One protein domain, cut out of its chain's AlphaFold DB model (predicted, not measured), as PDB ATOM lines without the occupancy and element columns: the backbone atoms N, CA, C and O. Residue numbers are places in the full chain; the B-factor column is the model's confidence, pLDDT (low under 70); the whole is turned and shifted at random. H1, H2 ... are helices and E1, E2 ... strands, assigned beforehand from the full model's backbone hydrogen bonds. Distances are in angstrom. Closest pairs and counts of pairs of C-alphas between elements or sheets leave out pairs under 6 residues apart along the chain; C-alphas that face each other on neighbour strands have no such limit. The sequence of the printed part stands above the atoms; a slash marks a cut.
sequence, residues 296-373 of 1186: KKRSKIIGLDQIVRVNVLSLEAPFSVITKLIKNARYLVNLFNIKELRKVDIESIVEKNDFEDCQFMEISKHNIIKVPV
ATOM      1  N   LYS A 296     291.816 257.210 395.648       36.03
ATOM      2  CA  LYS A 296     292.078 255.792 395.915       36.03
ATOM      3  C   LYS A 296     292.848 255.686 397.225       36.03
ATOM      4  O   LYS A 296     294.049 255.971 397.270       36.03
ATOM      5  N   LYS A 297     292.112 255.325 398.282       44.69
ATOM      6  CA  LYS A 297     292.567 255.211 399.670       44.69
ATOM      7  C   LYS A 297     293.927 254.507 399.724       44.69
ATOM      8  O   LYS A 297     294.063 253.364 399.307       44.69
ATOM      9  N   ARG A 298     294.947 255.218 400.219       38.84
ATOM     10  CA  ARG A 298     296.275 254.654 400.545       38.84
ATOM     11  C   ARG A 298     296.480 254.413 402.041       38.84
ATOM     12  O   ARG A 298     297.495 253.854 402.434       38.84
ATOM     13  N   SER A 299     295.490 254.792 402.839       43.19
ATOM     14  CA  SER A 299     295.218 254.304 404.186       43.19
ATOM     15  C   SER A 299     294.842 252.819 404.120       43.19
ATOM     16  O   SER A 299     293.662 252.476 404.035       43.19
ATOM     17  N   LYS A 300     295.845 251.943 404.082       50.09
ATOM     18  CA  LYS A 300     295.631 250.496 404.100       50.09
ATOM     19  C   LYS A 300     295.508 250.048 405.560       50.09
ATOM     20  O   LYS A 300     296.436 250.275 406.336       50.09
ATOM     21  N   ILE A 301     294.409 249.391 405.939       53.16
ATOM     22  CA  ILE A 301     294.427 248.566 407.159       53.16
ATOM     23  C   ILE A 301     295.464 247.468 406.917       53.16
ATOM     24  O   ILE A 301     295.412 246.777 405.897       53.16
ATOM     25  N   ILE A 302     296.442 247.333 407.814       50.03
ATOM     26  CA  ILE A 302     297.492 246.332 407.636       50.03
ATOM     27  C   ILE A 302     296.890 244.956 407.930       50.03
ATOM     28  O   ILE A 302     296.816 244.526 409.079       50.03
ATOM     29  N   GLY A 303     296.492 244.251 406.869       51.44
ATOM     30  CA  GLY A 303     296.433 242.794 406.894       51.44
ATOM     31  C   GLY A 303     297.818 242.265 407.264       51.44
ATOM     32  O   GLY A 303     298.809 242.609 406.607       51.44
ATOM     33  N   LEU A 304     297.895 241.481 408.347       42.47
ATOM     34  CA  LEU A 304     299.157 241.000 408.930       42.47
ATOM     35  C   LEU A 304     299.985 240.145 407.945       42.47
ATOM     36  O   LEU A 304     301.171 239.920 408.165       42.47
ATOM     37  N   ASP A 305     299.383 239.693 406.845       41.16
ATOM     38  CA  ASP A 305     299.974 238.834 405.824       41.16
ATOM     39  C   ASP A 305     300.933 239.544 404.841       41.16
ATOM     40  O   ASP A 305     301.632 238.856 404.094       41.16
ATOM     41  N   GLN A 306     300.987 240.888 404.798       37.16
ATOM     42  CA  GLN A 306     301.559 241.611 403.635       37.16
ATOM     43  C   GLN A 306     302.767 242.525 403.889       37.16
ATOM     44  O   GLN A 306     303.163 243.251 402.971       37.16
ATOM     45  N   ILE A 307     303.388 242.497 405.072       35.66
ATOM     46  CA  ILE A 307     304.637 243.237 405.324       35.66
ATOM     47  C   ILE A 307     305.771 242.261 405.648       35.66
ATOM     48  O   ILE A 307     305.640 241.365 406.474       35.66
ATOM     49  N   VAL A 308     306.900 242.429 404.952       33.72
ATOM     50  CA  VAL A 308     308.133 241.668 405.186       33.72
ATOM     51  C   VAL A 308     309.319 242.623 405.137       33.72
ATOM     52  O   VAL A 308     309.722 243.085 404.063       33.72
ATOM     53  N   ARG A 309     309.937 242.879 406.294       34.53
ATOM     54  CA  ARG A 309     311.271 243.483 406.381       34.53
ATOM     55  C   ARG A 309     312.175 242.687 407.312       34.53
ATOM     56  O   ARG A 309     311.791 242.263 408.394       34.53
ATOM     57  N   VAL A 310     313.412 242.488 406.864       38.84
ATOM     58  CA  VAL A 310     314.428 241.717 407.583       38.84
ATOM     59  C   VAL A 310     315.549 242.655 408.008       38.84
ATOM     60  O   VAL A 310     316.345 243.060 407.164       38.84
ATOM     61  N   ASN A 311     315.584 243.003 409.298       39.84
ATOM     62  CA  ASN A 311     316.779 243.108 410.156       39.84
ATOM     63  C   ASN A 311     316.413 243.794 411.484       39.84
ATOM     64  O   ASN A 311     316.293 245.015 411.544       39.84
ATOM     65  N   VAL A 312     316.268 243.010 412.555       39.81
ATOM     66  CA  VAL A 312     315.916 243.522 413.890       39.81
ATOM     67  C   VAL A 312     317.178 243.953 414.646       39.81
ATOM     68  O   VAL A 312     318.095 243.153 414.834       39.81
ATOM     69  N   LEU A 313     317.209 245.200 415.125       40.34
ATOM     70  CA  LEU A 313     318.167 245.649 416.144       40.34
ATOM     71  C   LEU A 313     317.685 245.230 417.541       40.34
ATOM     72  O   LEU A 313     316.489 245.204 417.819       40.34
ATOM     73  N   SER A 314     318.619 244.891 418.430       45.69
ATOM     74  CA  SER A 314     318.315 244.331 419.752       45.69
ATOM     75  C   SER A 314     317.548 245.310 420.650       45.69
ATOM     76  O   SER A 314     318.074 246.362 421.013       45.69
ATOM     77  N   LEU A 315     316.338 244.925 421.059       56.00
ATOM     78  CA  LEU A 315     315.516 245.661 422.020       56.00
ATOM     79  C   LEU A 315     316.081 245.534 423.446       56.00
ATOM     80  O   LEU A 315     316.374 244.434 423.907       56.00
ATOM     81  N   GLU A 316     316.179 246.658 424.162       58.84
ATOM     82  CA  GLU A 316     316.564 246.696 425.587       58.84
ATOM     83  C   GLU A 316     315.400 246.305 426.525       58.84
ATOM     84  O   GLU A 316     315.625 245.928 427.674       58.84
ATOM     85  N   ALA A 317     314.153 246.402 426.049       72.06
ATOM     86  CA  ALA A 317     312.944 246.103 426.817       72.06
ATOM     87  C   ALA A 317     312.426 244.676 426.530       72.06
ATOM     88  O   ALA A 317     312.422 244.262 425.367       72.06
ATOM     89  N   PRO A 318     311.932 243.927 427.540       83.31
ATOM     90  CA  PRO A 318     311.334 242.616 427.316       83.31
ATOM     91  C   PRO A 318     310.098 242.704 426.417       83.31
ATOM     92  O   PRO A 318     309.231 243.556 426.611       83.31
ATOM     93  N   PHE A 319     309.987 241.769 425.476       83.00
ATOM     94  CA  PHE A 319     308.920 241.749 424.477       83.00
ATOM     95  C   PHE A 319     307.497 241.785 425.081       83.00
ATOM     96  O   PHE A 319     306.636 242.523 424.606       83.00
ATOM     97  N   SER A 320     307.276 241.078 426.193       85.00
ATOM     98  CA  SER A 320     306.001 241.057 426.928       85.00
ATOM     99  C   SER A 320     305.600 242.399 427.558       85.00
ATOM    100  O   SER A 320     304.417 242.634 427.801       85.00
ATOM    101  N   VAL A 321     306.555 243.301 427.811       88.00
ATOM    102  CA  VAL A 321     306.255 244.671 428.261       88.00
ATOM    103  C   VAL A 321     305.718 245.494 427.092       88.00
ATOM    104  O   VAL A 321     304.768 246.251 427.262       88.00
ATOM    105  N   ILE A 322     306.276 245.305 425.893       89.44
ATOM    106  CA  ILE A 322     305.855 246.014 424.680       89.44
ATOM    107  C   ILE A 322     304.442 245.589 424.260       89.44
ATOM    108  O   ILE A 322     303.602 246.455 424.019       89.44
ATOM    109  N   THR A 323     304.134 244.287 424.236       89.69
ATOM    110  CA  THR A 323     302.768 243.834 423.913       89.69
ATOM    111  C   THR A 323     301.750 244.292 424.950       89.69
ATOM    112  O   THR A 323     300.666 244.720 424.560       89.69
ATOM    113  N   LYS A 324     302.100 244.307 426.247       91.50
ATOM    114  CA  LYS A 324     301.228 244.890 427.279       91.50
ATOM    115  C   LYS A 324     301.020 246.395 427.079       91.50
ATOM    116  O   LYS A 324     299.896 246.857 427.218       91.50
ATOM    117  N   LEU A 325     302.049 247.160 426.703       92.81
ATOM    118  CA  LEU A 325     301.901 248.588 426.386       92.81
ATOM    119  C   LEU A 325     300.969 248.829 425.187       92.81
ATOM    120  O   LEU A 325     300.161 249.750 425.234       92.81
ATOM    121  N   ILE A 326     301.033 247.992 424.145       92.44
ATOM    122  CA  ILE A 326     300.147 248.096 422.971       92.44
ATOM    123  C   ILE A 326     298.713 247.650 423.319       92.44
ATOM    124  O   ILE A 326     297.752 248.353 422.991       92.44
ATOM    125  N   LYS A 327     298.532 246.539 424.051       91.12
ATOM    126  CA  LYS A 327     297.198 246.107 424.511       91.12
ATOM    127  C   LYS A 327     296.555 247.130 425.460       91.12
ATOM    128  O   LYS A 327     295.375 247.415 425.292       91.12
ATOM    129  N   ASN A 328     297.320 247.767 426.348       92.38
ATOM    130  CA  ASN A 328     296.827 248.805 427.265       92.38
ATOM    131  C   ASN A 328     296.733 250.219 426.646       92.38
ATOM    132  O   ASN A 328     296.217 251.125 427.300       92.38
ATOM    133  N   ALA A 329     297.217 250.448 425.421       91.62
ATOM    134  CA  ALA A 329     297.043 251.733 424.744       91.62
ATOM    135  C   ALA A 329     295.560 251.987 424.419       91.62
ATOM    136  O   ALA A 329     294.854 251.072 423.984       91.62
ATOM    137  N   ARG A 330     295.100 253.235 424.576       93.19
ATOM    138  CA  ARG A 330     293.798 253.678 424.050       93.19
ATOM    139  C   ARG A 330     293.740 253.522 422.528       93.19
ATOM    140  O   ARG A 330     294.773 253.544 421.852       93.19
ATOM    141  N   TYR A 331     292.531 253.395 421.996       93.00
ATOM    142  CA  TYR A 331     292.289 253.498 420.563       93.00
ATOM    143  C   TYR A 331     292.564 254.926 420.082       93.00
ATOM    144  O   TYR A 331     292.649 255.861 420.879       93.00
ATOM    145  N   LEU A 332     292.787 255.085 418.778       90.75
ATOM    146  CA  LEU A 332     293.123 256.362 418.133       90.75
ATOM    147  C   LEU A 332     294.426 257.041 418.612       90.75
ATOM    148  O   LEU A 332     294.828 258.070 418.075       90.75
ATOM    149  N   VAL A 333     295.178 256.423 419.527       88.69
ATOM    150  CA  VAL A 333     296.528 256.865 419.889       88.69
ATOM    151  C   VAL A 333     297.538 256.377 418.847       88.69
ATOM    152  O   VAL A 333     297.684 255.175 418.617       88.69
ATOM    153  N   ASN A 334     298.300 257.311 418.271       89.38
ATOM    154  CA  ASN A 334     299.529 256.993 417.542       89.38
ATOM    155  C   ASN A 334     300.537 256.342 418.502       89.38
ATOM    156  O   ASN A 334     301.018 256.981 419.440       89.38
ATOM    157  N   LEU A 335     300.885 255.079 418.254       90.00
ATOM    158  CA  LEU A 335     301.756 254.293 419.130       90.00
ATOM    159  C   LEU A 335     303.167 254.891 419.257       90.00
ATOM    160  O   LEU A 335     303.787 254.753 420.310       90.00
ATOM    161  N   PHE A 336     303.653 255.645 418.263       87.25
ATOM    162  CA  PHE A 336     304.928 256.368 418.364       87.25
ATOM    163  C   PHE A 336     304.881 257.556 419.344       87.25
ATOM    164  O   PHE A 336     305.929 258.026 419.798       87.25
ATOM    165  N   ASN A 337     303.701 258.030 419.760       87.88
ATOM    166  CA  ASN A 337     303.621 259.009 420.846       87.88
ATOM    167  C   ASN A 337     303.968 258.382 422.205       87.88
ATOM    168  O   ASN A 337     304.539 259.084 423.047       87.88
ATOM    169  N   ILE A 338     303.752 257.073 422.392       89.19
ATOM    170  CA  ILE A 338     304.166 256.334 423.592       89.19
ATOM    171  C   ILE A 338     305.699 256.274 423.628       89.19
ATOM    172  O   ILE A 338     306.354 255.708 422.752       89.19
ATOM    173  N   LYS A 339     306.289 256.906 424.646       89.38
ATOM    174  CA  LYS A 339     307.733 257.184 424.752       89.38
ATOM    175  C   LYS A 339     308.588 255.915 424.703       89.38
ATOM    176  O   LYS A 339     309.677 255.924 424.132       89.38
ATOM    177  N   GLU A 340     308.067 254.840 425.274       89.88
ATOM    178  CA  GLU A 340     308.664 253.512 425.377       89.88
ATOM    179  C   GLU A 340     308.709 252.806 424.012       89.88
ATOM    180  O   GLU A 340     309.655 252.071 423.734       89.88
ATOM    181  N   LEU A 341     307.737 253.082 423.132       88.00
ATOM    182  CA  LEU A 341     307.631 252.481 421.798       88.00
ATOM    183  C   LEU A 341     308.445 253.232 420.726       88.00
ATOM    184  O   LEU A 341     308.737 252.672 419.676       88.00
ATOM    185  N   ARG A 342     308.912 254.462 420.990       86.81
ATOM    186  CA  ARG A 342     309.688 255.288 420.028       86.81
ATOM    187  C   ARG A 342     311.010 254.686 419.541       86.81
ATOM    188  O   ARG A 342     311.561 255.164 418.554       86.81
ATOM    189  N   LYS A 343     311.552 253.699 420.257       84.56
ATOM    190  CA  LYS A 343     312.767 252.951 419.879       84.56
ATOM    191  C   LYS A 343     312.463 251.546 419.341       84.56
ATOM    192  O   LYS A 343     313.387 250.764 419.130       84.56
ATOM    193  N   VAL A 344     311.188 251.203 419.202       84.75
ATOM    194  CA  VAL A 344     310.714 249.857 418.898       84.75
ATOM    195  C   VAL A 344     310.309 249.784 417.430       84.75
ATOM    196  O   VAL A 344     309.730 250.719 416.885       84.75
ATOM    197  N   ASP A 345     310.602 248.655 416.796       86.56
ATOM    198  CA  ASP A 345     310.049 248.297 415.492       86.56
ATOM    199  C   ASP A 345     308.580 247.878 415.678       86.56
ATOM    200  O   ASP A 345     308.278 246.708 415.918       86.56
ATOM    201  N   ILE A 346     307.676 248.865 415.699       85.94
ATOM    202  CA  ILE A 346     306.239 248.643 415.933       85.94
ATOM    203  C   ILE A 346     305.623 247.870 414.757       85.94
ATOM    204  O   ILE A 346     304.857 246.942 415.010       85.94
ATOM    205  N   GLU A 347     306.013 248.200 413.512       83.19
ATOM    206  CA  GLU A 347     305.648 247.466 412.280       83.19
ATOM    207  C   GLU A 347     305.860 245.958 412.510       83.19
ATOM    208  O   GLU A 347     304.909 245.174 412.556       83.19
ATOM    209  N   SER A 348     307.099 245.567 412.819       83.25
ATOM    210  CA  SER A 348     307.480 244.161 412.905       83.25
ATOM    211  C   SER A 348     307.170 243.480 414.249       83.25
ATOM    212  O   SER A 348     307.536 242.316 414.456       83.25
ATOM    213  N   ILE A 349     306.476 244.168 415.163       87.38
ATOM    214  CA  ILE A 349     305.816 243.568 416.334       87.38
ATOM    215  C   ILE A 349     304.336 243.311 416.055       87.38
ATOM    216  O   ILE A 349     303.855 242.236 416.414       87.38
ATOM    217  N   VAL A 350     303.650 244.237 415.378       83.94
ATOM    218  CA  VAL A 350     302.272 244.044 414.901       83.94
ATOM    219  C   VAL A 350     302.202 242.877 413.910       83.94
ATOM    220  O   VAL A 350     301.371 241.997 414.086       83.94
ATOM    221  N   GLU A 351     303.134 242.788 412.954       79.50
ATOM    222  CA  GLU A 351     303.247 241.659 412.005       79.50
ATOM    223  C   GLU A 351     303.311 240.273 412.674       79.50
ATOM    224  O   GLU A 351     302.839 239.283 412.121       79.50
ATOM    225  N   LYS A 352     303.984 240.170 413.828       83.56
ATOM    226  CA  LYS A 352     304.424 238.882 414.396       83.56
ATOM    227  C   LYS A 352     303.522 238.326 415.493       83.56
ATOM    228  O   LYS A 352     303.845 237.270 416.036       83.56
ATOM    229  N   ASN A 353     302.476 239.045 415.888       82.19
ATOM    230  CA  ASN A 353     301.709 238.721 417.086       82.19
ATOM    231  C   ASN A 353     300.225 238.908 416.842       82.19
ATOM    232  O   ASN A 353     299.812 239.928 416.299       82.19
ATOM    233  N   ASP A 354     299.441 237.947 417.315       81.00
ATOM    234  CA  ASP A 354     297.998 238.075 417.272       81.00
ATOM    235  C   ASP A 354     297.529 239.097 418.318       81.00
ATOM    236  O   ASP A 354     297.851 239.024 419.510       81.00
ATOM    237  N   PHE A 355     296.787 240.085 417.838       87.62
ATOM    238  CA  PHE A 355     296.145 241.121 418.632       87.62
ATOM    239  C   PHE A 355     294.635 240.987 418.417       87.62
ATOM    240  O   PHE A 355     293.993 241.906 417.928       87.62
ATOM    241  N   GLU A 356     294.095 239.823 418.793       86.25
ATOM    242  CA  GLU A 356     292.702 239.378 418.590       86.25
ATOM    243  C   GLU A 356     291.625 240.454 418.863       86.25
ATOM    244  O   GLU A 356     290.570 240.444 418.235       86.25
ATOM    245  N   ASP A 357     291.899 241.403 419.766       87.06
ATOM    246  CA  ASP A 357     290.994 242.480 420.189       87.06
ATOM    247  C   ASP A 357     291.110 243.789 419.364       87.06
ATOM    248  O   ASP A 357     290.220 244.643 419.422       87.06
ATOM    249  N   CYS A 358     292.213 244.019 418.632       90.69
ATOM    250  CA  CYS A 358     292.489 245.304 417.973       90.69
ATOM    251  C   CYS A 358     293.284 245.213 416.655       90.69
ATOM    252  O   CYS A 358     294.330 244.571 416.566       90.69
ATOM    253  N   GLN A 359     292.836 245.973 415.655       92.25
ATOM    254  CA  GLN A 359     293.519 246.178 414.376       92.25
ATOM    255  C   GLN A 359     294.473 247.385 414.433       92.25
ATOM    256  O   GLN A 359     294.416 248.223 415.340       92.25
ATOM    257  N   PHE A 360     295.341 247.505 413.424       92.38
ATOM    258  CA  PHE A 360     296.296 248.608 413.301       92.38
ATOM    259  C   PHE A 360     296.223 249.276 411.929       92.38
ATOM    260  O   PHE A 360     296.110 248.627 410.886       92.38
ATOM    261  N   MET A 361     296.315 250.601 411.953       89.38
ATOM    262  CA  MET A 361     296.150 251.471 410.799       89.38
ATOM    263  C   MET A 361     297.403 252.318 410.602       89.38
ATOM    264  O   MET A 361     297.745 253.134 411.459       89.38
ATOM    265  N   GLU A 362     298.087 252.140 409.470       86.56
ATOM    266  CA  GLU A 362     299.163 253.041 409.057       86.56
ATOM    267  C   GLU A 362     298.549 254.254 408.344       86.56
ATOM    268  O   GLU A 362     298.125 254.175 407.191       86.56
ATOM    269  N   ILE A 363     298.514 255.398 409.032       77.00
ATOM    270  CA  ILE A 363     298.218 256.695 408.395       77.00
ATOM    271  C   ILE A 363     299.477 257.215 407.687       77.00
ATOM    272  O   ILE A 363     299.414 257.836 406.627       77.00
ATOM    273  N   SER A 364     300.646 256.944 408.271       79.81
ATOM    274  CA  SER A 364     301.950 257.121 407.637       79.81
ATOM    275  C   SER A 364     302.996 256.239 408.320       79.81
ATOM    276  O   SER A 364     302.776 255.763 409.432       79.81
ATOM    277  N   LYS A 365     304.185 256.142 407.720       74.62
ATOM    278  CA  LYS A 365     305.352 255.393 408.221       74.62
ATOM    279  C   LYS A 365     305.778 255.701 409.678       74.62
ATOM    280  O   LYS A 365     306.600 254.994 410.248       74.62
ATOM    281  N   HIS A 366     305.278 256.773 410.294       78.50
ATOM    282  CA  HIS A 366     305.539 257.093 411.708       78.50
ATOM    283  C   HIS A 366     304.246 257.336 412.517       78.50
ATOM    284  O   HIS A 366     304.294 257.844 413.636       78.50
ATOM    285  N   ASN A 367     303.098 256.948 411.949       82.44
ATOM    286  CA  ASN A 367     301.757 257.051 412.515       82.44
ATOM    287  C   ASN A 367     301.036 255.700 412.373       82.44
ATOM    288  O   ASN A 367     300.209 255.521 411.475       82.44
ATOM    289  N   ILE A 368     301.352 254.762 413.270       89.31
ATOM    290  CA  ILE A 368     300.583 253.525 413.447       89.31
ATOM    291  C   ILE A 368     299.582 253.768 414.571       89.31
ATOM    292  O   ILE A 368     299.975 254.076 415.700       89.31
ATOM    293  N   ILE A 369     298.300 253.632 414.256       92.75
ATOM    294  CA  ILE A 369     297.192 253.870 415.178       92.75
ATOM    295  C   ILE A 369     296.484 252.553 415.488       92.75
ATOM    296  O   ILE A 369     296.183 251.773 414.585       92.75
ATOM    297  N   LYS A 370     296.214 252.314 416.774       94.56
ATOM    298  CA  LYS A 370     295.398 251.190 417.248       94.56
ATOM    299  C   LYS A 370     293.911 251.514 417.074       94.56
ATOM    300  O   LYS A 370     293.454 252.560 417.539       94.56
ATOM    301  N   VAL A 371     293.153 250.603 416.472       95.00
ATOM    302  CA  VAL A 371     291.686 250.678 416.332       95.00
ATOM    303  C   VAL A 371     291.058 249.350 416.794       95.00
ATOM    304  O   VAL A 371     291.744 248.327 416.778       95.00
ATOM    305  N   PRO A 372     289.809 249.320 417.285       94.81
ATOM    306  CA  PRO A 372     289.148 248.067 417.657       94.81
ATOM    307  C   PRO A 372     288.907 247.185 416.423       94.81
ATOM    308  O   PRO A 372     288.878 247.678 415.293       94.81
ATOM    309  N   VAL A 373     288.741 245.875 416.623       92.75
ATOM    310  CA  VAL A 373     288.301 244.977 415.540       92.75
ATOM    311  C   VAL A 373     286.864 245.319 415.158       92.75
ATOM    312  O   VAL A 373     285.937 245.100 415.938       92.75
TER     313      VAL A 373
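This is residues 296 to 373 of the 1186 residues of a protein of Entamoeba invadens IP1 (UniProt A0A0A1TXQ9). This is a domain of little regular structure: helix H1, tiny helix H2 and the strand hairpin E1 and E2 make a triangle among loops, and residues 296 to 318 trail round the outside. The printed part has 78 residues, 26 of them in named elements, in the order H1 H2 E1 E2; the class is mixed, the sheet E1 - E2 antiparallel. It is compact, with a radius of gyration of the C-alphas of 12.0 A and spans of 39 by 28 by 22 A.

Look first at H1, residues 319 to 327, where every O i to N i+4 pair is within hydrogen-bond range; H2, residues 347 to 350, is too short for such a pair. H1 and H2 are near each other. Next find the hairpin of E1, residues 358 to 364, and E2, residues 367 to 372, antiparallel at 154 degrees, with N 359 and O 371 2.8 A apart, within hydrogen-bond range. The closest C-alphas of H2 and E1, Val 350 and Phe 360, are 7.7 A apart.

Find C-alpha 319 at (308.920, 241.749, 424.477); H1 runs 12.5 A from there. E1 spans 18.3 A, and E2 runs 16.3 A to C-alpha 372 at (289.148, 248.067, 417.657).

The farthest C-alphas, Lys 296 and Glu 316, are 39.5 A apart. The printed part has no cut; the link H1 to H2 is long. Residues 296 to 316 have pLDDT under 70.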